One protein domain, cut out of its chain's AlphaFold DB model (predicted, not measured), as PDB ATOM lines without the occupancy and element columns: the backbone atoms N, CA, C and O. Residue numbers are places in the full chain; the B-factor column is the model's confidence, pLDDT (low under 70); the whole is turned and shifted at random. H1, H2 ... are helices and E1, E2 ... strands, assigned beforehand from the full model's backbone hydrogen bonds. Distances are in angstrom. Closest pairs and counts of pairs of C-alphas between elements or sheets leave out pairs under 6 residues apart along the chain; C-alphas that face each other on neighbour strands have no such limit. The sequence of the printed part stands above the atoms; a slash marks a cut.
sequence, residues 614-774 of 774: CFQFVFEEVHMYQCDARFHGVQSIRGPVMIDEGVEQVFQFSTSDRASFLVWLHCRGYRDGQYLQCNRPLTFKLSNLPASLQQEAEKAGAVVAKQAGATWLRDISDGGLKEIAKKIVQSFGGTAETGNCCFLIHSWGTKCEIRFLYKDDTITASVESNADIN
ATOM      1  N   CYS A 614     231.059 -49.302 293.056       88.94
ATOM      2  CA  CYS A 614     231.456 -50.305 294.039       88.94
ATOM      3  C   CYS A 614     232.910 -50.190 294.484       88.94
ATOM      4  O   CYS A 614     233.351 -51.027 295.269       88.94
ATOM      5  N   PHE A 615     233.657 -49.184 294.028       91.69
ATOM      6  CA  PHE A 615     235.062 -49.032 294.391       91.69
ATOM      7  C   PHE A 615     235.533 -47.573 294.394       91.69
ATOM      8  O   PHE A 615     235.120 -46.752 293.564       91.69
ATOM      9  N   GLN A 616     236.442 -47.259 295.321       93.56
ATOM     10  CA  GLN A 616     237.067 -45.949 295.465       93.56
ATOM     11  C   GLN A 616     238.477 -46.059 296.075       93.56
ATOM     12  O   GLN A 616     238.652 -46.678 297.126       93.56
ATOM     13  N   PHE A 617     239.460 -45.379 295.474       94.56
ATOM     14  CA  PHE A 617     240.714 -45.018 296.149       94.56
ATOM     15  C   PHE A 617     240.530 -43.735 296.961       94.56
ATOM     16  O   PHE A 617     239.959 -42.767 296.466       94.56
ATOM     17  N   VAL A 618     241.027 -43.710 298.192       94.19
ATOM     18  CA  VAL A 618     240.902 -42.583 299.118       94.19
ATOM     19  C   VAL A 618     242.297 -42.116 299.507       94.19
ATOM     20  O   VAL A 618     243.056 -42.871 300.111       94.19
ATOM     21  N   PHE A 619     242.625 -40.871 299.164       95.00
ATOM     22  CA  PHE A 619     243.854 -40.218 299.607       95.00
ATOM     23  C   PHE A 619     243.613 -39.558 300.958       95.00
ATOM     24  O   PHE A 619     242.645 -38.817 301.123       95.00
ATOM     25  N   GLU A 620     244.487 -39.827 301.918       93.62
ATOM     26  CA  GLU A 620     244.368 -39.302 303.278       93.62
ATOM     27  C   GLU A 620     245.230 -38.050 303.433       93.62
ATOM     28  O   GLU A 620     244.733 -36.956 303.713       93.62
ATOM     29  N   GLU A 621     246.534 -38.206 303.205       94.94
ATOM     30  CA  GLU A 621     247.522 -37.152 303.391       94.94
ATOM     31  C   GLU A 621     248.611 -37.200 302.318       94.94
ATOM     32  O   GLU A 621     248.994 -38.263 301.824       94.94
ATOM     33  N   VAL A 622     249.147 -36.021 302.004       96.00
ATOM     34  CA  VAL A 622     250.320 -35.827 301.154       96.00
ATOM     35  C   VAL A 622     251.352 -35.016 301.924       96.00
ATOM     36  O   VAL A 622     251.066 -33.914 302.401       96.00
ATOM     37  N   HIS A 623     252.554 -35.570 302.082       94.62
ATOM     38  CA  HIS A 623     253.656 -34.912 302.786       94.62
ATOM     39  C   HIS A 623     254.741 -34.552 301.780       94.62
ATOM     40  O   HIS A 623     255.357 -35.428 301.177       94.62
ATOM     41  N   MET A 624     254.997 -33.260 301.621       95.31
ATOM     42  CA  MET A 624     256.095 -32.748 300.812       95.31
ATOM     43  C   MET A 624     257.414 -33.186 301.436       95.31
ATOM     44  O   MET A 624     257.710 -32.911 302.600       95.31
ATOM     45  N   TYR A 625     258.203 -33.899 300.651       93.19
ATOM     46  CA  TYR A 625     259.415 -34.559 301.081       93.19
ATOM     47  C   TYR A 625     260.626 -33.830 300.506       93.19
ATOM     48  O   TYR A 625     260.804 -33.765 299.293       93.19
ATOM     49  N   GLN A 626     261.456 -33.265 301.389       89.44
ATOM     50  CA  GLN A 626     262.716 -32.591 301.036       89.44
ATOM     51  C   GLN A 626     262.569 -31.509 299.941       89.44
ATOM     52  O   GLN A 626     263.475 -31.308 299.137       89.44
ATOM     53  N   CYS A 627     261.434 -30.803 299.902       90.88
ATOM     54  CA  CYS A 627     261.190 -29.702 298.968       90.88
ATOM     55  C   CYS A 627     260.253 -28.637 299.565       90.88
ATOM     56  O   CYS A 627     259.491 -28.919 300.490       90.88
ATOM     57  N   ASP A 628     260.298 -27.420 299.010       90.50
ATOM     58  CA  ASP A 628     259.429 -26.289 299.390       90.50
ATOM     59  C   ASP A 628     258.217 -26.114 298.451       90.50
ATOM     60  O   ASP A 628     257.460 -25.145 298.563       90.50
ATOM     61  N   ALA A 629     258.013 -27.052 297.520       93.00
ATOM     62  CA  ALA A 629     256.845 -27.053 296.652       93.00
ATOM     63  C   ALA A 629     255.553 -27.213 297.471       93.00
ATOM     64  O   ALA A 629     255.530 -27.814 298.547       93.00
ATOM     65  N   ARG A 630     254.452 -26.669 296.953       92.44
ATOM     66  CA  ARG A 630     253.120 -26.782 297.555       92.44
ATOM     67  C   ARG A 630     252.302 -27.806 296.795       92.44
ATOM     68  O   ARG A 630     252.319 -27.809 295.566       92.44
ATOM     69  N   PHE A 631     251.555 -28.624 297.521       94.06
ATOM     70  CA  PHE A 631     250.545 -29.497 296.941       94.06
ATOM     71  C   PHE A 631     249.246 -28.713 296.728       94.06
ATOM     72  O   PHE A 631     248.814 -27.975 297.616       94.06
ATOM     73  N   HIS A 632     248.649 -28.843 295.544       90.50
ATOM     74  CA  HIS A 632     247.397 -28.171 295.183       90.50
ATOM     75  C   HIS A 632     246.192 -29.106 295.255       90.50
ATOM     76  O   HIS A 632     245.117 -28.683 295.673       90.50
ATOM     77  N   GLY A 633     246.373 -30.375 294.896       93.50
ATOM     78  CA  GLY A 633     245.300 -31.357 294.895       93.50
ATOM     79  C   GLY A 633     245.603 -32.536 293.983       93.50
ATOM     80  O   GLY A 633     246.646 -32.592 293.320       93.50
ATOM     81  N   VAL A 634     244.671 -33.479 293.957       94.50
ATOM     82  CA  VAL A 634     244.731 -34.669 293.105       94.50
ATOM     83  C   VAL A 634     243.389 -34.875 292.416       94.50
ATOM     84  O   VAL A 634     242.338 -34.706 293.031       94.50
ATOM     85  N   GLN A 635     243.422 -35.233 291.137       93.38
ATOM     86  CA  GLN A 635     242.224 -35.499 290.342       93.38
ATOM     87  C   GLN A 635     242.355 -36.811 289.583       93.38
ATOM     88  O   GLN A 635     243.434 -37.160 289.111       93.38
ATOM     89  N   SER A 636     241.266 -37.551 289.446       92.88
ATOM     90  CA  SER A 636     241.224 -38.745 288.612       92.88
ATOM     91  C   SER A 636     241.115 -38.339 287.146       92.88
ATOM     92  O   SER A 636     240.141 -37.718 286.757       92.88
ATOM     93  N   ILE A 637     242.084 -38.711 286.310       90.88
ATOM     94  CA  ILE A 637     241.989 -38.468 284.855       90.88
ATOM     95  C   ILE A 637     241.245 -39.614 284.167       90.88
ATOM     96  O   ILE A 637     240.551 -39.431 283.170       90.88
ATOM     97  N   ARG A 638     241.389 -40.825 284.711       87.12
ATOM     98  CA  ARG A 638     240.679 -42.018 284.259       87.12
ATOM     99  C   ARG A 638     239.979 -42.633 285.457       87.12
ATOM    100  O   ARG A 638     240.646 -42.902 286.454       87.12
ATOM    101  N   GLY A 639     238.664 -42.828 285.345       84.06
ATOM    102  CA  GLY A 639     237.858 -43.514 286.357       84.06
ATOM    103  C   GLY A 639     238.338 -44.949 286.609       84.06
ATOM    104  O   GLY A 639     239.182 -45.447 285.861       84.06
ATOM    105  N   PRO A 640     237.846 -45.605 287.674       87.56
ATOM    106  CA  PRO A 640     238.268 -46.961 287.991       87.56
ATOM    107  C   PRO A 640     237.883 -47.925 286.870       87.56
ATOM    108  O   PRO A 640     236.790 -47.826 286.311       87.56
ATOM    109  N   VAL A 641     238.783 -48.855 286.572       88.00
ATOM    110  CA  VAL A 641     238.593 -49.910 285.576       88.00
ATOM    111  C   VAL A 641     238.876 -51.248 286.241       88.00
ATOM    112  O   VAL A 641     239.951 -51.445 286.812       88.00
ATOM    113  N   MET A 642     237.919 -52.171 286.165       86.75
ATOM    114  CA  MET A 642     238.137 -53.559 286.576       86.75
ATOM    115  C   MET A 642     239.100 -54.259 285.606       86.75
ATOM    116  O   MET A 642     238.876 -54.262 284.394       86.75
ATOM    117  N   ILE A 643     240.153 -54.885 286.136       85.00
ATOM    118  CA  ILE A 643     241.133 -55.667 285.367       85.00
ATOM    119  C   ILE A 643     241.408 -56.972 286.103       85.00
ATOM    120  O   ILE A 643     241.892 -56.957 287.233       85.00
ATOM    121  N   ASP A 644     241.135 -58.102 285.452       84.62
ATOM    122  CA  ASP A 644     241.139 -59.433 286.068       84.62
ATOM    123  C   ASP A 644     240.289 -59.454 287.363       84.62
ATOM    124  O   ASP A 644     239.071 -59.286 287.316       84.62
ATOM    125  N   GLU A 645     240.945 -59.615 288.521       82.44
ATOM    126  CA  GLU A 645     240.387 -59.587 289.881       82.44
ATOM    127  C   GLU A 645     240.735 -58.290 290.648       82.44
ATOM    128  O   GLU A 645     240.528 -58.191 291.861       82.44
ATOM    129  N   GLY A 646     241.277 -57.284 289.960       88.56
ATOM    130  CA  GLY A 646     241.715 -56.010 290.526       88.56
ATOM    131  C   GLY A 646     240.996 -54.788 289.954       88.56
ATOM    132  O   GLY A 646     240.172 -54.887 289.045       88.56
ATOM    133  N   VAL A 647     241.326 -53.618 290.503       91.88
ATOM    134  CA  VAL A 647     240.832 -52.311 290.044       91.88
ATOM    135  C   VAL A 647     242.002 -51.365 289.873       91.88
ATOM    136  O   VAL A 647     242.771 -51.172 290.816       91.88
ATOM    137  N   GLU A 648     242.119 -50.738 288.706       94.25
ATOM    138  CA  GLU A 648     243.089 -49.669 288.484       94.25
ATOM    139  C   GLU A 648     242.420 -48.312 288.283       94.25
ATOM    140  O   GLU A 648     241.305 -48.220 287.771       94.25
ATOM    141  N   GLN A 649     243.109 -47.241 288.669       95.25
ATOM    142  CA  GLN A 649     242.665 -45.869 288.437       95.25
ATOM    143  C   GLN A 649     243.878 -44.943 288.291       95.25
ATOM    144  O   GLN A 649     244.879 -45.105 288.990       95.25
ATOM    145  N   VAL A 650     243.794 -43.963 287.385       95.56
ATOM    146  CA  VAL A 650     244.883 -43.005 287.127       95.56
ATOM    147  C   VAL A 650     244.538 -41.643 287.712       95.56
ATOM    148  O   VAL A 650     243.457 -41.099 287.450       95.56
ATOM    149  N   PHE A 651     245.483 -41.078 288.461       96.94
ATOM    150  CA  PHE A 651     245.355 -39.788 289.126       96.94
ATOM    151  C   PHE A 651     246.460 -38.815 288.711       96.94
ATOM    152  O   PHE A 651     247.628 -39.191 288.641       96.94
ATOM    153  N   GLN A 652     246.083 -37.555 288.481       96.25
ATOM    154  CA  GLN A 652     246.989 -36.424 288.319       96.25
ATOM    155  C   GLN A 652     247.219 -35.750 289.663       96.25
ATOM    156  O   GLN A 652     246.265 -35.261 290.270       96.25
ATOM    157  N   PHE A 653     248.468 -35.641 290.091       96.56
ATOM    158  CA  PHE A 653     248.852 -34.807 291.226       96.56
ATOM    159  C   PHE A 653     249.293 -33.443 290.709       96.56
ATOM    160  O   PHE A 653     250.032 -33.367 289.730       96.56
ATOM    161  N   SER A 654     248.841 -32.375 291.367       94.25
ATOM    162  CA  SER A 654     249.208 -31.000 291.026       94.25
ATOM    163  C   SER A 654     250.031 -30.357 292.139       94.25
ATOM    164  O   SER A 654     249.609 -30.319 293.299       94.25
ATOM    165  N   THR A 655     251.190 -29.811 291.782       94.44
ATOM    166  CA  THR A 655     252.129 -29.124 292.677       94.44
ATOM    167  C   THR A 655     252.552 -27.773 292.100       94.44
ATOM    168  O   THR A 655     252.418 -27.518 290.905       94.44
ATOM    169  N   SER A 656     253.062 -26.880 292.949       91.12
ATOM    170  CA  SER A 656     253.488 -25.539 292.518       91.12
ATOM    171  C   SER A 656     254.753 -25.541 291.656       91.12
ATOM    172  O   SER A 656     254.989 -24.591 290.917       91.12
ATOM    173  N   ASP A 657     255.579 -26.576 291.795       92.94
ATOM    174  CA  ASP A 657     256.818 -26.811 291.052       92.94
ATOM    175  C   ASP A 657     257.145 -28.318 291.108       92.94
ATOM    176  O   ASP A 657     256.395 -29.096 291.715       92.94
ATOM    177  N   ARG A 658     258.272 -28.724 290.517       94.94
ATOM    178  CA  ARG A 658     258.893 -30.038 290.707       94.94
ATOM    179  C   ARG A 658     258.988 -30.363 292.191       94.94
ATOM    180  O   ARG A 658     259.409 -29.536 293.000       94.94
ATOM    181  N   ALA A 659     258.597 -31.576 292.550       96.38
ATOM    182  CA  ALA A 659     258.381 -31.925 293.941       96.38
ATOM    183  C   ALA A 659     258.654 -33.399 294.199       96.38
ATOM    184  O   ALA A 659     258.402 -34.239 293.346       96.38
ATOM    185  N   SER A 660     259.103 -33.711 295.409       96.31
ATOM    186  CA  SER A 660     259.070 -35.073 295.937       96.31
ATOM    187  C   SER A 660     258.076 -35.104 297.085       96.31
ATOM    188  O   SER A 660     258.076 -34.189 297.908       96.31
ATOM    189  N   PHE A 661     257.197 -36.097 297.139       96.38
ATOM    190  CA  PHE A 661     256.158 -36.159 298.163       96.38
ATOM    191  C   PHE A 661     255.709 -37.592 298.449       96.38
ATOM    192  O   PHE A 661     255.679 -38.445 297.568       96.38
ATOM    193  N   LEU A 662     255.368 -37.839 299.711       95.31
ATOM    194  CA  LEU A 662     254.802 -39.092 300.196       95.31
ATOM    195  C   LEU A 662     253.278 -39.012 300.140       95.31
ATOM    196  O   LEU A 662     252.707 -38.022 300.597       95.31
ATOM    197  N   VAL A 663     252.627 -40.046 299.613       96.00
ATOM    198  CA  VAL A 663     251.163 -40.119 299.490       96.00
ATOM    199  C   VAL A 663     250.639 -41.288 300.302       96.00
ATOM    200  O   VAL A 663     251.012 -42.424 300.024       96.00
ATOM    201  N   TRP A 664     249.760 -41.013 301.267       95.00
ATOM    202  CA  TRP A 664     249.025 -42.033 302.011       95.00
ATOM    203  C   TRP A 664     247.654 -42.252 301.399       95.00
ATOM    204  O   TRP A 664     246.896 -41.300 301.188       95.00
ATOM    205  N   LEU A 665     247.330 -43.515 301.147       95.69
ATOM    206  CA  LEU A 665     246.027 -43.891 300.629       95.69
ATOM    207  C   LEU A 665     245.555 -45.248 301.143       95.69
ATOM    208  O   LEU A 665     246.321 -46.073 301.644       95.69
ATOM    209  N   HIS A 666     244.267 -45.484 300.958       95.38
ATOM    210  CA  HIS A 666     243.642 -46.793 301.047       95.38
ATOM    211  C   HIS A 666     242.621 -46.931 299.911       95.38
ATOM    212  O   HIS A 666     242.348 -45.979 299.178       95.38
ATOM    213  N   CYS A 667     242.032 -48.109 299.753       94.88
ATOM    214  CA  CYS A 667     240.845 -48.280 298.930       94.88
ATOM    215  C   CYS A 667     239.711 -48.910 299.733       94.88
ATOM    216  O   CYS A 667     239.935 -49.592 300.736       94.88
ATOM    217  N   ARG A 668     238.485 -48.652 299.288       94.50
ATOM    218  CA  ARG A 668     237.258 -49.219 299.847       94.50
ATOM    219  C   ARG A 668     236.305 -49.605 298.726       94.50
ATOM    220  O   ARG A 668     236.323 -48.990 297.657       94.50
ATOM    221  N   GLY A 669     235.481 -50.617 298.959       93.38
ATOM    222  CA  GLY A 669     234.661 -51.186 297.901       93.38
ATOM    223  C   GLY A 669     233.672 -52.249 298.350       93.38
ATOM    224  O   GLY A 669     233.570 -52.568 299.531       93.38
ATOM    225  N   TYR A 670     232.998 -52.843 297.371       90.06
ATOM    226  CA  TYR A 670     232.262 -54.092 297.513       90.06
ATOM    227  C   TYR A 670     232.763 -55.114 296.492       90.06
ATOM    228  O   TYR A 670     232.773 -54.846 295.288       90.06
ATOM    229  N   ARG A 671     233.107 -56.316 296.961       83.25
ATOM    230  CA  ARG A 671     233.415 -57.488 296.127       83.25
ATOM    231  C   ARG A 671     232.446 -58.599 296.506       83.25
ATOM    232  O   ARG A 671     232.288 -58.914 297.677       83.25
ATOM    233  N   ASP A 672     231.717 -59.108 295.517       80.62
ATOM    234  CA  ASP A 672     230.684 -60.144 295.697       80.62
ATOM    235  C   ASP A 672     229.672 -59.855 296.819       80.62
ATOM    236  O   ASP A 672     229.208 -60.745 297.525       80.62
ATOM    237  N   GLY A 673     229.313 -58.577 296.973       81.56
ATOM    238  CA  GLY A 673     228.361 -58.103 297.981       81.56
ATOM    239  C   GLY A 673     228.957 -57.890 299.375       81.56
ATOM    240  O   GLY A 673     228.276 -57.339 300.233       81.56
ATOM    241  N   GLN A 674     230.220 -58.256 299.600       88.25
ATOM    242  CA  GLN A 674     230.925 -58.013 300.855       88.25
ATOM    243  C   GLN A 674     231.715 -56.708 300.790       88.25
ATOM    244  O   GLN A 674     232.387 -56.428 299.795       88.25
ATOM    245  N   TYR A 675     231.628 -55.913 301.856       91.81
ATOM    246  CA  TYR A 675     232.416 -54.694 301.990       91.81
ATOM    247  C   TYR A 675     233.899 -55.038 302.149       91.81
ATOM    248  O   TYR A 675     234.257 -55.921 302.930       91.81
ATOM    249  N   LEU A 676     234.753 -54.311 301.435       92.38
ATOM    250  CA  LEU A 676     236.202 -54.412 301.536       92.38
ATOM    251  C   LEU A 676     236.808 -53.045 301.842       92.38
ATOM    252  O   LEU A 676     236.347 -52.014 301.351       92.38
ATOM    253  N   GLN A 677     237.897 -53.068 302.600       94.44
ATOM    254  CA  GLN A 677     238.783 -51.934 302.802       94.44
ATOM    255  C   GLN A 677     240.219 -52.456 302.845       94.44
ATOM    256  O   GLN A 677     240.525 -53.368 303.613       94.44
ATOM    257  N   CYS A 678     241.098 -51.887 302.025       93.50
ATOM    258  CA  CYS A 678     242.501 -52.277 301.957       93.50
ATOM    259  C   CYS A 678     243.405 -51.059 302.135       93.50
ATOM    260  O   CYS A 678     243.289 -50.068 301.420       93.50
ATOM    261  N   ASN A 679     244.331 -51.159 303.084       93.31
ATOM    262  CA  ASN A 679     245.375 -50.172 303.363       93.31
ATOM    263  C   ASN A 679     246.784 -50.777 303.241       93.31
ATOM    264  O   ASN A 679     247.732 -50.266 303.838       93.31
ATOM    265  N   ARG A 680     246.916 -51.889 302.510       92.25
ATOM    266  CA  ARG A 680     248.175 -52.611 302.306       92.25
ATOM    267  C   ARG A 680     248.840 -52.213 300.989       92.25
ATOM    268  O   ARG A 680     248.128 -51.865 300.050       92.25
ATOM    269  N   PRO A 681     250.172 -52.335 300.879       91.88
ATOM    270  CA  PRO A 681     251.116 -52.774 301.919       91.88
ATOM    271  C   PRO A 681     251.274 -51.734 303.037       91.88
ATOM    272  O   PRO A 681     251.184 -50.538 302.788       91.88
ATOM    273  N   LEU A 682     251.488 -52.187 304.275       90.06
ATOM    274  CA  LEU A 682     251.657 -51.281 305.417       90.06
ATOM    275  C   LEU A 682     253.020 -50.590 305.368       90.06
ATOM    276  O   LEU A 682     254.012 -51.181 304.941       90.06
ATOM    277  N   THR A 683     253.071 -49.359 305.867       90.94
ATOM    278  CA  THR A 683     254.317 -48.592 305.974       90.94
ATOM    279  C   THR A 683     254.698 -48.438 307.440       90.94
ATOM    280  O   THR A 683     253.847 -48.211 308.290       90.94
ATOM    281  N   PHE A 684     255.981 -48.529 307.761       89.50
ATOM    282  CA  PHE A 684     256.524 -48.372 309.103       89.50
ATOM    283  C   PHE A 684     257.557 -47.262 309.090       89.50
ATOM    284  O   PHE A 684     258.540 -47.325 308.355       89.50
ATOM    285  N   LYS A 685     257.355 -46.251 309.927       89.44
ATOM    286  CA  LYS A 685     258.355 -45.223 310.175       89.44
ATOM    287  C   LYS A 685     259.144 -45.616 311.411       89.44
ATOM    288  O   LYS A 685     258.610 -45.639 312.518       89.44
ATOM    289  N   LEU A 686     260.416 -45.913 311.212       88.19
ATOM    290  CA  LEU A 686     261.366 -46.191 312.276       88.19
ATOM    291  C   LEU A 686     262.160 -44.925 312.563       88.19
ATOM    292  O   LEU A 686     262.597 -44.257 311.629       88.19
ATOM    293  N   SER A 687     262.337 -44.560 313.827       87.75
ATOM    294  CA  SER A 687     263.115 -43.377 314.207       87.75
ATOM    295  C   SER A 687     264.069 -43.659 315.362       87.75
ATOM    296  O   SER A 687     263.821 -44.545 316.183       87.75
ATOM    297  N   ASN A 688     265.159 -42.888 315.410       83.25
ATOM    298  CA  ASN A 688     266.219 -42.968 316.422       83.25
ATOM    299  C   ASN A 688     266.897 -44.347 316.506       83.25
ATOM    300  O   ASN A 688     267.208 -44.829 317.593       83.25
ATOM    301  N   LEU A 689     267.122 -44.993 315.357       78.62
ATOM    302  CA  LEU A 689     267.811 -46.282 315.297       78.62
ATOM    303  C   LEU A 689     269.320 -46.128 315.041       78.62
ATOM    304  O   LEU A 689     269.721 -45.293 314.230       78.62
ATOM    305  N   PRO A 690     270.165 -46.965 315.668       79.69
ATOM    306  CA  PRO A 690     271.565 -47.128 315.286       79.69
ATOM    307  C   PRO A 690     271.719 -47.640 313.844       79.69
ATOM    308  O   PRO A 690     270.926 -48.459 313.377       79.69
ATOM    309  N   ALA A 691     272.805 -47.244 313.170       79.88
ATOM    310  CA  ALA A 691     273.060 -47.574 311.763       79.88
ATOM    311  C   ALA A 691     273.068 -49.087 311.445       79.88
ATOM    312  O   ALA A 691     272.647 -49.491 310.364       79.88
ATOM    313  N   SER A 692     273.518 -49.933 312.379       77.00
ATOM    314  CA  SER A 692     273.537 -51.395 312.210       77.00
ATOM    315  C   SER A 692     272.132 -52.000 312.131       77.00
ATOM    316  O   SER A 692     271.867 -52.838 311.274       77.00
ATOM    317  N   LEU A 693     271.218 -51.541 312.987       75.12
ATOM    318  CA  LEU A 693     269.825 -51.999 313.026       75.12
ATOM    319  C   LEU A 693     269.000 -51.397 311.895       75.12
ATOM    320  O   LEU A 693     268.059 -52.014 311.408       75.12
ATOM    321  N   GLN A 694     269.382 -50.207 311.444       77.94
ATOM    322  CA  GLN A 694     268.784 -49.596 310.270       77.94
ATOM    323  C   GLN A 694     269.042 -50.447 309.020       77.94
ATOM    324  O   GLN A 694     268.104 -50.735 308.287       77.94
ATOM    325  N   GLN A 695     270.260 -50.970 308.837       80.75
ATOM    326  CA  GLN A 695     270.544 -51.926 307.758       80.75
ATOM    327  C   GLN A 695     269.765 -53.241 307.884       80.75
ATOM    328  O   GLN A 695     269.402 -53.832 306.871       80.75
ATOM    329  N   GLU A 696     269.523 -53.727 309.103       79.69
ATOM    330  CA  GLU A 696     268.717 -54.931 309.323       79.69
ATOM    331  C   GLU A 696     267.246 -54.696 308.953       79.69
ATOM    332  O   GLU A 696     266.651 -55.504 308.243       79.69
ATOM    333  N   ALA A 697     266.687 -53.549 309.342       78.62
ATOM    334  CA  ALA A 697     265.331 -53.159 308.976       78.62
ATOM    335  C   ALA A 697     265.176 -52.931 307.459       78.62
ATOM    336  O   ALA A 697     264.198 -53.379 306.866       78.62
ATOM    337  N   GLU A 698     266.161 -52.307 306.807       83.75
ATOM    338  CA  GLU A 698     266.184 -52.088 305.350       83.75
ATOM    339  C   GLU A 698     266.292 -53.386 304.534       83.75
ATOM    340  O   GLU A 698     265.942 -53.402 303.360       83.75
ATOM    341  N   LYS A 699     266.755 -54.487 305.138       82.38
ATOM    342  CA  LYS A 699     266.703 -55.821 304.515       82.38
ATOM    343  C   LYS A 699     265.340 -56.490 304.673       82.38
ATOM    344  O   LYS A 699     265.012 -57.378 303.894       82.38
ATOM    345  N   ALA A 700     264.582 -56.098 305.692       80.75
ATOM    346  CA  ALA A 700     263.281 -56.667 306.020       80.75
ATOM    347  C   ALA A 700     262.113 -55.996 305.279       80.75
ATOM    348  O   ALA A 700     261.023 -56.558 305.235       80.75
ATOM    349  N   GLY A 701     262.320 -54.795 304.735       86.12
ATOM    350  CA  GLY A 701     261.288 -53.988 304.093       86.12
ATOM    351  C   GLY A 701     261.833 -53.152 302.939       86.12
ATOM    352  O   GLY A 701     263.020 -52.834 302.898       86.12
ATOM    353  N   ALA A 702     260.963 -52.753 302.014       88.75
ATOM    354  CA  ALA A 702     261.343 -51.853 300.930       88.75
ATOM    355  C   ALA A 702     261.458 -50.417 301.459       88.75
ATOM    356  O   ALA A 702     260.521 -49.897 302.065       88.75
ATOM    357  N   VAL A 703     262.593 -49.756 301.234       89.94
ATOM    358  CA  VAL A 703     262.782 -48.361 301.653       89.94
ATOM    359  C   VAL A 703     261.935 -47.435 300.790       89.94
ATOM    360  O   VAL A 703     262.172 -47.327 299.593       89.94
ATOM    361  N   VAL A 704     260.998 -46.725 301.417       91.44
ATOM    362  CA  VAL A 704     260.183 -45.692 300.761       91.44
ATOM    363  C   VAL A 704     260.874 -44.334 300.852       91.44
ATOM    364  O   VAL A 704     260.979 -43.631 299.857       91.44
ATOM    365  N   ALA A 705     261.374 -43.955 302.034       90.88
ATOM    366  CA  ALA A 705     262.021 -42.658 302.259       90.88
ATOM    367  C   ALA A 705     263.006 -42.676 303.441       90.88
ATOM    368  O   ALA A 705     262.875 -43.487 304.364       90.88
ATOM    369  N   LYS A 706     263.973 -41.742 303.446       89.31
ATOM    370  CA  LYS A 706     264.978 -41.557 304.513       89.31
ATOM    371  C   LYS A 706     265.158 -40.079 304.873       89.31
ATOM    372  O   LYS A 706     265.676 -39.291 304.087       89.31
ATOM    373  N   GLN A 707     264.827 -39.712 306.105       84.31
ATOM    374  CA  GLN A 707     265.063 -38.372 306.651       84.31
ATOM    375  C   GLN A 707     265.999 -38.474 307.858       84.31
ATOM    376  O   GLN A 707     266.097 -39.536 308.465       84.31
ATOM    377  N   ALA A 708     266.721 -37.408 308.211       79.44
ATOM    378  CA  ALA A 708     267.661 -37.433 309.334       79.44
ATOM    379  C   ALA A 708     267.003 -38.012 310.606       79.44
ATOM    380  O   ALA A 708     266.068 -37.427 311.148       79.44
ATOM    381  N   GLY A 709     267.467 -39.192 311.038       79.25
ATOM    382  CA  GLY A 709     266.942 -39.907 312.205       79.25
ATOM    383  C   GLY A 709     265.663 -40.731 311.988       79.25
ATOM    384  O   GLY A 709     265.193 -41.323 312.956       79.25
ATOM    385  N   ALA A 710     265.112 -40.812 310.769       87.25
ATOM    386  CA  ALA A 710     263.907 -41.584 310.453       87.25
ATOM    387  C   ALA A 710     263.964 -42.312 309.094       87.25
ATOM    388  O   ALA A 710     264.511 -41.823 308.107       87.25
ATOM    389  N   THR A 711     263.366 -43.497 309.008       89.12
ATOM    390  CA  THR A 711     263.252 -44.273 307.763       89.12
ATOM    391  C   THR A 711     261.865 -44.869 307.637       89.12
ATOM    392  O   THR A 711     261.362 -45.471 308.582       89.12
ATOM    393  N   TRP A 712     261.264 -44.693 306.464       90.88
ATOM    394  CA  TRP A 712     259.981 -45.276 306.104       90.88
ATOM    395  C   TRP A 712     260.239 -46.542 305.303       90.88
ATOM    396  O   TRP A 712     260.892 -46.501 304.258       90.88
ATOM    397  N   LEU A 713     259.733 -47.656 305.812       90.62
ATOM    398  CA  LEU A 713     259.847 -48.976 305.215       90.62
ATOM    399  C   LEU A 713     258.454 -49.497 304.898       90.62
ATOM    400  O   LEU A 713     257.571 -49.454 305.748       90.62
ATOM    401  N   ARG A 714     258.257 -50.004 303.691       90.25
ATOM    402  CA  ARG A 714     257.027 -50.665 303.269       90.25
ATOM    403  C   ARG A 714     257.193 -52.164 303.418       90.25
ATOM    404  O   ARG A 714     258.242 -52.714 303.070       90.25
ATOM    405  N   ASP A 715     256.164 -52.803 303.955       87.56
ATOM    406  CA  ASP A 715     256.149 -54.248 304.122       87.56
ATOM    407  C   ASP A 715     256.242 -54.939 302.759       87.56
ATOM    408  O   ASP A 715     255.676 -54.469 301.766       87.56
ATOM    409  N   ILE A 716     256.979 -56.043 302.723       79.75
ATOM    410  CA  ILE A 716     257.094 -56.915 301.554       79.75
ATOM    411  C   ILE A 716     256.181 -58.117 301.831       79.75
ATOM    412  O   ILE A 716     255.918 -58.439 302.987       79.75
ATOM    413  N   SER A 717     255.672 -58.765 300.784       58.84
ATOM    414  CA  SER A 717     254.617 -59.795 300.784       58.84
ATOM    415  C   SER A 717     254.714 -60.901 301.857       58.84
ATOM    416  O   SER A 717     253.704 -61.528 302.161       58.84
ATOM    417  N   ASP A 718     255.890 -61.123 302.451       60.03
ATOM    418  CA  ASP A 718     256.164 -62.162 303.450       60.03
ATOM    419  C   ASP A 718     255.874 -61.731 304.909       60.03
ATOM    420  O   ASP A 718     256.029 -62.531 305.832       60.03
ATOM    421  N   GLY A 719     255.432 -60.484 305.138       59.97
ATOM    422  CA  GLY A 719     254.765 -60.054 306.377       59.97
ATOM    423  C   GLY A 719     255.604 -60.089 307.661       59.97
ATOM    424  O   GLY A 719     255.051 -60.318 308.733       59.97
ATOM    425  N   GLY A 720     256.922 -59.881 307.571       70.69
ATOM    426  CA  GLY A 720     257.847 -59.942 308.716       70.69
ATOM    427  C   GLY A 720     258.336 -58.588 309.242       70.69
ATOM    428  O   GLY A 720     258.970 -58.525 310.303       70.69
ATOM    429  N   LEU A 721     258.070 -57.489 308.524       79.62
ATOM    430  CA  LEU A 721     258.594 -56.169 308.885       79.62
ATOM    431  C   LEU A 721     258.019 -55.671 310.216       79.62
ATOM    432  O   LEU A 721     258.717 -55.009 310.982       79.62
ATOM    433  N   LYS A 722     256.771 -56.025 310.535       79.69
ATOM    434  CA  LYS A 722     256.100 -55.630 311.780       79.69
ATOM    435  C   LYS A 722     256.783 -56.216 313.015       79.69
ATOM    436  O   LYS A 722     257.014 -55.509 313.999       79.69
ATOM    437  N   GLU A 723     257.097 -57.505 312.984       79.19
ATOM    438  CA  GLU A 723     257.765 -58.233 314.061       79.19
ATOM    439  C   GLU A 723     259.194 -57.722 314.235       79.19
ATOM    440  O   GLU A 723     259.643 -57.523 315.365       79.19
ATOM    441  N   ILE A 724     259.888 -57.464 313.124       77.62
ATOM    442  CA  ILE A 724     261.249 -56.921 313.115       77.62
ATOM    443  C   ILE A 724     261.259 -55.492 313.671       77.62
ATOM    444  O   ILE A 724     262.005 -55.212 314.608       77.62
ATOM    445  N   ALA A 725     260.362 -54.617 313.207       76.81
ATOM    446  CA  ALA A 725     260.205 -53.256 313.720       76.81
ATOM    447  C   ALA A 725     259.934 -53.236 315.234       76.81
ATOM    448  O   ALA A 725     260.569 -52.479 315.970       76.81
ATOM    449  N   LYS A 726     259.040 -54.111 315.724       77.31
ATOM    450  CA  LYS A 726     258.753 -54.243 317.163       77.31
ATOM    451  C   LYS A 726     259.971 -54.701 317.963       77.31
ATOM    452  O   LYS A 726     260.256 -54.109 319.002       77.31
ATOM    453  N   LYS A 727     260.694 -55.723 317.490       78.06
ATOM    454  CA  LYS A 727     261.908 -56.230 318.155       78.06
ATOM    455  C   LYS A 727     262.999 -55.165 318.238       78.06
ATOM    456  O   LYS A 727     263.595 -54.983 319.300       78.06
ATOM    457  N   ILE A 728     263.229 -54.448 317.138       72.62
ATOM    458  CA  ILE A 728     264.248 -53.398 317.041       72.62
ATOM    459  C   ILE A 728     263.946 -52.260 318.028       72.62
ATOM    460  O   ILE A 728     264.834 -51.829 318.762       72.62
ATOM    461  N   VAL A 729     262.687 -51.818 318.108       74.56
ATOM    462  CA  VAL A 729     262.261 -50.759 319.037       74.56
ATOM    463  C   VAL A 729     262.375 -51.182 320.500       74.56
ATOM    464  O   VAL A 729     262.951 -50.446 321.303       74.56
ATOM    465  N   GLN A 730     261.867 -52.370 320.847       76.44
ATOM    466  CA  GLN A 730     261.874 -52.872 322.228       76.44
ATOM    467  C   GLN A 730     263.283 -53.034 322.796       76.44
ATOM    468  O   GLN A 730     263.483 -52.880 323.997       76.44
ATOM    469  N   SER A 731     264.255 -53.336 321.940       72.62
ATOM    470  CA  SER A 731     265.606 -53.657 322.385       72.62
ATOM    471  C   SER A 731     266.472 -52.416 322.647       72.62
ATOM    472  O   SER A 731     267.448 -52.523 323.384       72.62
ATOM    473  N   PHE A 732     266.145 -51.242 322.077       67.81
ATOM    474  CA  PHE A 732     267.095 -50.112 322.029       67.81
ATOM    475  C   PHE A 732     266.491 -48.699 322.145       67.81
ATOM    476  O   PHE A 732     267.205 -47.721 321.941       67.81
ATOM    477  N   GLY A 733     265.205 -48.556 322.486       69.75
ATOM    478  CA  GLY A 733     264.606 -47.247 322.803       69.75
ATOM    479  C   GLY A 733     264.303 -46.341 321.601       69.75
ATOM    480  O   GLY A 733     264.089 -45.144 321.781       69.75
ATOM    481  N   GLY A 734     264.275 -46.893 320.383       77.00
ATOM    482  CA  GLY A 734     263.763 -46.200 319.194       77.00
ATOM    483  C   GLY A 734     262.234 -46.086 319.197       77.00
ATOM    484  O   GLY A 734     261.562 -46.541 320.119       77.00
ATOM    485  N   THR A 735     261.656 -45.520 318.139       82.19
ATOM    486  CA  THR A 735     260.192 -45.476 317.953       82.19
ATOM    487  C   THR A 735     259.800 -46.081 316.611       82.19
ATOM    488  O   THR A 735     260.463 -45.833 315.603       82.19
ATOM    489  N   ALA A 736     258.717 -46.861 316.590       83.75
ATOM    490  CA  ALA A 736     258.104 -47.370 315.365       83.75
ATOM    491  C   ALA A 736     256.653 -46.904 315.297       83.75
ATOM    492  O   ALA A 736     255.843 -47.240 316.162       83.75
ATOM    493  N   GLU A 737     256.331 -46.164 314.245       86.00
ATOM    494  CA  GLU A 737     254.970 -45.754 313.917       86.00
ATOM    495  C   GLU A 737     254.496 -46.602 312.734       86.00
ATOM    496  O   GLU A 737     255.170 -46.679 311.707       86.00
ATOM    497  N   THR A 738     253.355 -47.276 312.882       84.31
ATOM    498  CA  THR A 738     252.708 -47.982 311.766       84.31
ATOM    499  C   THR A 738     251.789 -47.003 311.046       84.31
ATOM    500  O   THR A 738     250.952 -46.370 311.683       84.31
ATOM    501  N   GLY A 739     251.952 -46.885 309.736       83.06
ATOM    502  CA  GLY A 739     251.116 -46.098 308.842       83.06
ATOM    503  C   GLY A 739     250.431 -46.964 307.785       83.06
ATOM    504  O   GLY A 739     250.733 -48.149 307.618       83.06
ATOM    505  N   ASN A 740     249.507 -46.336 307.061       87.88
ATOM    506  CA  ASN A 740     248.803 -46.929 305.926       87.88
ATOM    507  C   ASN A 740     249.723 -47.105 304.701       87.88
ATOM    508  O   ASN A 740     250.932 -46.842 304.756       87.88
ATOM    509  N   CYS A 741     249.144 -47.565 303.593       92.25
ATOM    510  CA  CYS A 741     249.826 -47.671 302.313       92.25
ATOM    511  C   CYS A 741     250.391 -46.317 301.882       92.25
ATOM    512  O   CYS A 741     249.674 -45.315 301.867       92.25
ATOM    513  N   CYS A 742     251.691 -46.300 301.578       94.69
ATOM    514  CA  CYS A 742     252.432 -45.093 301.256       94.69
ATOM    515  C   CYS A 742     253.359 -45.308 300.055       94.69
ATOM    516  O   CYS A 742     254.011 -46.351 299.940       94.69
ATOM    517  N   PHE A 743     253.437 -44.291 299.198       95.25
ATOM    518  CA  PHE A 743     254.345 -44.234 298.052       95.25
ATOM    519  C   PHE A 743     255.107 -42.915 298.046       95.25
ATOM    520  O   PHE A 743     254.522 -41.868 298.345       95.25
ATOM    521  N   LEU A 744     256.388 -42.958 297.677       96.06
ATOM    522  CA  LEU A 744     257.175 -41.756 297.408       96.06
ATOM    523  C   LEU A 744     257.106 -41.447 295.915       96.06
ATOM    524  O   LEU A 744     257.564 -42.240 295.099       96.06
ATOM    525  N   ILE A 745     256.559 -40.286 295.568       97.12
ATOM    526  CA  ILE A 745     256.447 -39.810 294.190       97.12
ATOM    527  C   ILE A 745     257.413 -38.648 293.981       97.12
ATOM    528  O   ILE A 745     257.425 -37.686 294.753       97.12
ATOM    529  N   HIS A 746     258.193 -38.717 292.908       96.75
ATOM    530  CA  HIS A 746     259.067 -37.646 292.442       96.75
ATOM    531  C   HIS A 746     258.487 -37.053 291.161       96.75
ATOM    532  O   HIS A 746     258.625 -37.639 290.098       96.75
ATOM    533  N   SER A 747     257.837 -35.894 291.242       96.38
ATOM    534  CA  SER A 747     257.309 -35.174 290.082       96.38
ATOM    535  C   SER A 747     258.390 -34.352 289.380       96.38
ATOM    536  O   SER A 747     259.077 -33.532 289.999       96.38
ATOM    537  N   TRP A 748     258.481 -34.496 288.056       94.12
ATOM    538  CA  TRP A 748     259.383 -33.724 287.195       94.12
ATOM    539  C   TRP A 748     258.760 -32.422 286.664       94.12
ATOM    540  O   TRP A 748     259.415 -31.671 285.932       94.12
ATOM    541  N   GLY A 749     257.518 -32.119 287.044       92.88
ATOM    542  CA  GLY A 749     256.820 -30.883 286.694       92.88
ATOM    543  C   GLY A 749     255.797 -30.464 287.750       92.88
ATOM    544  O   GLY A 749     255.788 -30.975 288.868       92.88
ATOM    545  N   THR A 750     254.914 -29.538 287.384       92.31
ATOM    546  CA  THR A 750     253.779 -29.107 288.224       92.31
ATOM    547  C   THR A 750     252.613 -30.093 288.200       92.31
ATOM    548  O   THR A 750     251.686 -29.977 288.998       92.31
ATOM    549  N   LYS A 751     252.635 -31.055 287.272       95.00
ATOM    550  CA  LYS A 751     251.643 -32.118 287.131       95.00
ATOM    551  C   LYS A 751     252.344 -33.440 286.841       95.00
ATOM    552  O   LYS A 751     253.190 -33.488 285.946       95.00
ATOM    553  N   CYS A 752     251.962 -34.494 287.550       96.69
ATOM    554  CA  CYS A 752     252.390 -35.863 287.262       96.69
ATOM    555  C   CYS A 752     251.226 -36.844 287.373       96.69
ATOM    556  O   CYS A 752     250.233 -36.560 288.044       96.69
ATOM    557  N   GLU A 753     251.342 -37.988 286.701       97.62
ATOM    558  CA  GLU A 753     250.266 -38.970 286.589       97.62
ATOM    559  C   GLU A 753     250.719 -40.331 287.100       97.62
ATOM    560  O   GLU A 753     251.715 -40.889 286.634       97.62
ATOM    561  N   ILE A 754     249.959 -40.864 288.055       97.94
ATOM    562  CA  ILE A 754     250.237 -42.133 288.723       97.94
ATOM    563  C   ILE A 754     249.014 -43.033 288.586       97.94
ATOM    564  O   ILE A 754     247.886 -42.637 288.900       97.94
ATOM    565  N   ARG A 755     249.244 -44.260 288.127       97.19
ATOM    566  CA  ARG A 755     248.263 -45.343 288.146       97.19
ATOM    567  C   ARG A 755     248.379 -46.070 289.481       97.19
ATOM    568  O   ARG A 755     249.456 -46.546 289.820       97.19
ATOM    569  N   PHE A 756     247.269 -46.197 290.198       96.81
ATOM    570  CA  PHE A 756     247.153 -47.093 291.348       96.81
ATOM    571  C   PHE A 756     246.365 -48.335 290.947       96.81
ATOM    572  O   PHE A 756     245.358 -48.221 290.248       96.81
ATOM    573  N   LEU A 757     246.813 -49.502 291.400       95.62
ATOM    574  CA  LEU A 757     246.178 -50.798 291.179       95.62
ATOM    575  C   LEU A 757     245.919 -51.458 292.531       95.62
ATOM    576  O   LEU A 757     246.830 -51.609 293.337       95.62
ATOM    577  N   TYR A 758     244.687 -51.888 292.762       94.62
ATOM    578  CA  TYR A 758     244.332 -52.785 293.852       94.62
ATOM    579  C   TYR A 758     244.148 -54.194 293.290       94.62
ATOM    580  O   TYR A 758     243.275 -54.403 292.450       94.62
ATOM    581  N   LYS A 759     244.954 -55.154 293.748       93.06
ATOM    582  CA  LYS A 759     244.868 -56.578 293.382       93.06
ATOM    583  C   LYS A 759     245.417 -57.421 294.536       93.06
ATOM    584  O   LYS A 759     246.341 -56.983 295.213       93.06
ATOM    585  N   ASP A 760     244.822 -58.587 294.794       89.25
ATOM    586  CA  ASP A 760     245.275 -59.530 295.834       89.25
ATOM    587  C   ASP A 760     245.482 -58.875 297.218       89.25
ATOM    588  O   ASP A 760     246.531 -59.000 297.852       89.25
ATOM    589  N   ASP A 761     244.490 -58.097 297.664       89.06
ATOM    590  CA  ASP A 761     244.512 -57.350 298.933       89.06
ATOM    591  C   ASP A 761     245.721 -56.428 299.126       89.06
ATOM    592  O   ASP A 761     246.144 -56.148 300.248       89.06
ATOM    593  N   THR A 762     246.251 -55.915 298.017       92.00
ATOM    594  CA  THR A 762     247.436 -55.063 297.991       92.00
ATOM    595  C   THR A 762     247.231 -53.916 297.008       92.00
ATOM    596  O   THR A 762     246.669 -54.093 295.929       92.00
ATOM    597  N   ILE A 763     247.679 -52.721 297.389       95.06
ATOM    598  CA  ILE A 763     247.746 -51.555 296.511       95.06
ATOM    599  C   ILE A 763     249.169 -51.445 295.967       95.06
ATOM    600  O   ILE A 763     250.144 -51.463 296.717       95.06
ATOM    601  N   THR A 764     249.289 -51.298 294.658       94.81
ATOM    602  CA  THR A 764     250.535 -50.979 293.964       94.81
ATOM    603  C   THR A 764     250.359 -49.695 293.166       94.81
ATOM    604  O   THR A 764     249.237 -49.242 292.924       94.81
ATOM    605  N   ALA A 765     251.471 -49.074 292.790       95.94
ATOM    606  CA  ALA A 765     251.460 -47.839 292.030       95.94
ATOM    607  C   ALA A 765     252.524 -47.879 290.929       95.94
ATOM    608  O   ALA A 765     253.611 -48.428 291.124       95.94
ATOM    609  N   SER A 766     252.204 -47.307 289.773       96.25
ATOM    610  CA  SER A 766     253.095 -47.200 288.619       96.25
ATOM    611  C   SER A 766     252.982 -45.820 287.978       96.25
ATOM    612  O   SER A 766     251.928 -45.186 288.013       96.25
ATOM    613  N   VAL A 767     254.069 -45.355 287.371       96.19
ATOM    614  CA  VAL A 767     254.109 -44.062 286.680       96.19
ATOM    615  C   VAL A 767     253.409 -44.161 285.328       96.19
ATOM    616  O   VAL A 767     253.691 -45.075 284.557       96.19
ATOM    617  N   GLU A 768     252.566 -43.175 285.020       94.62
ATOM    618  CA  GLU A 768     252.060 -42.943 283.662       94.62
ATOM    619  C   GLU A 768     252.839 -41.830 282.959       94.62
ATOM    620  O   GLU A 768     253.259 -41.993 281.814       94.62
ATOM    621  N   SER A 769     253.056 -40.697 283.637       94.94
ATOM    622  CA  SER A 769     253.794 -39.573 283.057       94.94
ATOM    623  C   SER A 769     254.421 -38.642 284.104       94.94
ATOM    624  O   SER A 769     253.899 -38.460 285.208       94.94
ATOM    625  N   ASN A 770     255.544 -38.017 283.724       92.31
ATOM    626  CA  ASN A 770     256.229 -36.932 284.448       92.31
ATOM    627  C   ASN A 770     256.588 -37.218 285.919       92.31
ATOM    628  O   ASN A 770     256.612 -36.287 286.731       92.31
ATOM    629  N   ALA A 771     256.868 -38.473 286.276       95.69
ATOM    630  CA  ALA A 771     257.289 -38.824 287.627       95.69
ATOM    631  C   ALA A 771     258.192 -40.060 287.700       95.69
ATOM    632  O   ALA A 771     258.259 -40.840 286.758       95.69
ATOM    633  N   ASP A 772     258.800 -40.257 288.868       93.62
ATOM    634  CA  ASP A 772     259.290 -41.547 289.360       93.62
ATOM    635  C   ASP A 772     258.514 -41.944 290.622       93.62
ATOM    636  O   ASP A 772     257.997 -41.078 291.337       93.62
ATOM    637  N   ILE A 773     258.448 -43.244 290.920       91.00
ATOM    638  CA  ILE A 773     257.776 -43.758 292.118       91.00
ATOM    639  C   ILE A 773     258.608 -44.840 292.809       91.00
ATOM    640  O   ILE A 773     259.172 -45.704 292.138       91.00
ATOM    641  N   ASN A 774     258.659 -44.788 294.144       77.62
ATOM    642  CA  ASN A 774     259.262 -45.806 295.010       77.62
ATOM    643  C   ASN A 774     258.235 -46.388 295.988       77.62
ATOM    644  O   ASN A 774     257.463 -45.624 296.619       77.62
TER     645      ASN A 774
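What this domain is: This is residues 614 to 774 of the 774 residues of an uncharacterized protein of Chiloscyllium punctatum (UniProt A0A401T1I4). The domain has two lobes: a larger one of strands, in which two strongly twisted sheets, E2 E3 E11 E12 and the branched sheet of E1, E4, E5, E10 and E13, fold over each other partly face to face, and a smaller one, in which H1 and H2 lie side by side over one face of the sheet E7 E8 E6 E9. The chain passes into the smaller lobe after E5 and returns at E10, and E10 meets the smaller lobe's sheet at E6, E7 and E8. The printed part has 161 residues with two named helices and thirteen named strands, in the order E1 to E6, H1, E7, E8, H2, E9 to E13; neighbour strands are antiparallel, and the class is mostly strand. The whole is compact, with a radius of gyration of the C-alphas of 16.5 A, and flat, spanning 46 by 42 by 20 A.

How they stand to each other: E1, residues 615 to 624, is the antiparallel neighbour of E4, residues 659 to 671, with N 618 and O 666 2.8 A apart. E2, residues 631 to 643, bends by 53 degrees at residue 638 and forms a hairpin with E3, residues 646 to 655, with N 635 and O 652 3.0 A apart. The closest C-alphas of E1 and E2, those of Phe 615 and Pro 640, are 7.5 A apart. E4 bends by 50 degrees at residue 662; E1 lies on one side of it, and E5, residues 674 to 678, and E10, residues 741 to 747, on the other side. E4 and E5 form a hairpin, with N 669 and O 676 2.9 A apart; between E4 and E10, N 661 and O 745 are 2.9 A apart. The second sheet runs E7, residues 702 to 707, E8, residues 710 to 714, E6, residues 683 to 687, and E9, residues 735 to 739. In it N 704 and O 712, 2.9 A, N 686 and O 711, 2.8 A, and N 685 and O 737, 2.9 A, are within hydrogen-bond range. H1, residues 691 to 700, is on this sheet over E8 at a height of 9.8 A, along the strands. H2, residues 721 to 732, is on the same face at a height of 9.1 A, over E6 and only just over E9, on which 3 of its C-alphas fall; this gives two layers, helices on one face of a sheet. H1 and H2 touch, closest at the C-alphas of Ala 700 and Leu 721, 5.5 A, at a shallow tilt of 17 degrees, opposite ways. E6, H1, E7 and E8, H2, E9 are split strand-helix-strand units, two strands running the same way with another strand between them, each with a right-handed crossover. This sheet and the branched sheet form a sandwich, two sheets face to face, their facing parts 10.8 A centre to centre; the closest C-alphas of E7 and E10, those of Val 704 and Leu 744, are 6.0 A apart. E11, residues 751 to 759, and E12, residues 762 to 769, form a hairpin, with N 757 and O 764 2.9 A apart; between E3 and E11, N 651 and O 754 are 2.9 A apart. E13, residues 771 to 773, is the antiparallel neighbour of E10, with N 746 and O 772 2.8 A apart. Every O i to N i+4 pair is within range in H1, and 7 of 8 in H2.

Where its parts are: E1 begins at C-alpha 615 (235.062, -49.032, 294.391), H1 at C-alpha 691 (273.060, -47.574, 311.763), and E13 ends at C-alpha 773 (257.776, -43.758, 292.118). E4 is 35.8 A long and E2 30.1 A.

The domain as a whole: The C-alphas of Gly 673 and Ala 691, the farthest apart, are 47.9 A apart. The printed part has no cut, and no link is long. Mean pLDDT of the printed part is 88.5; residues 717 to 719 and 732 to 733 are under 70.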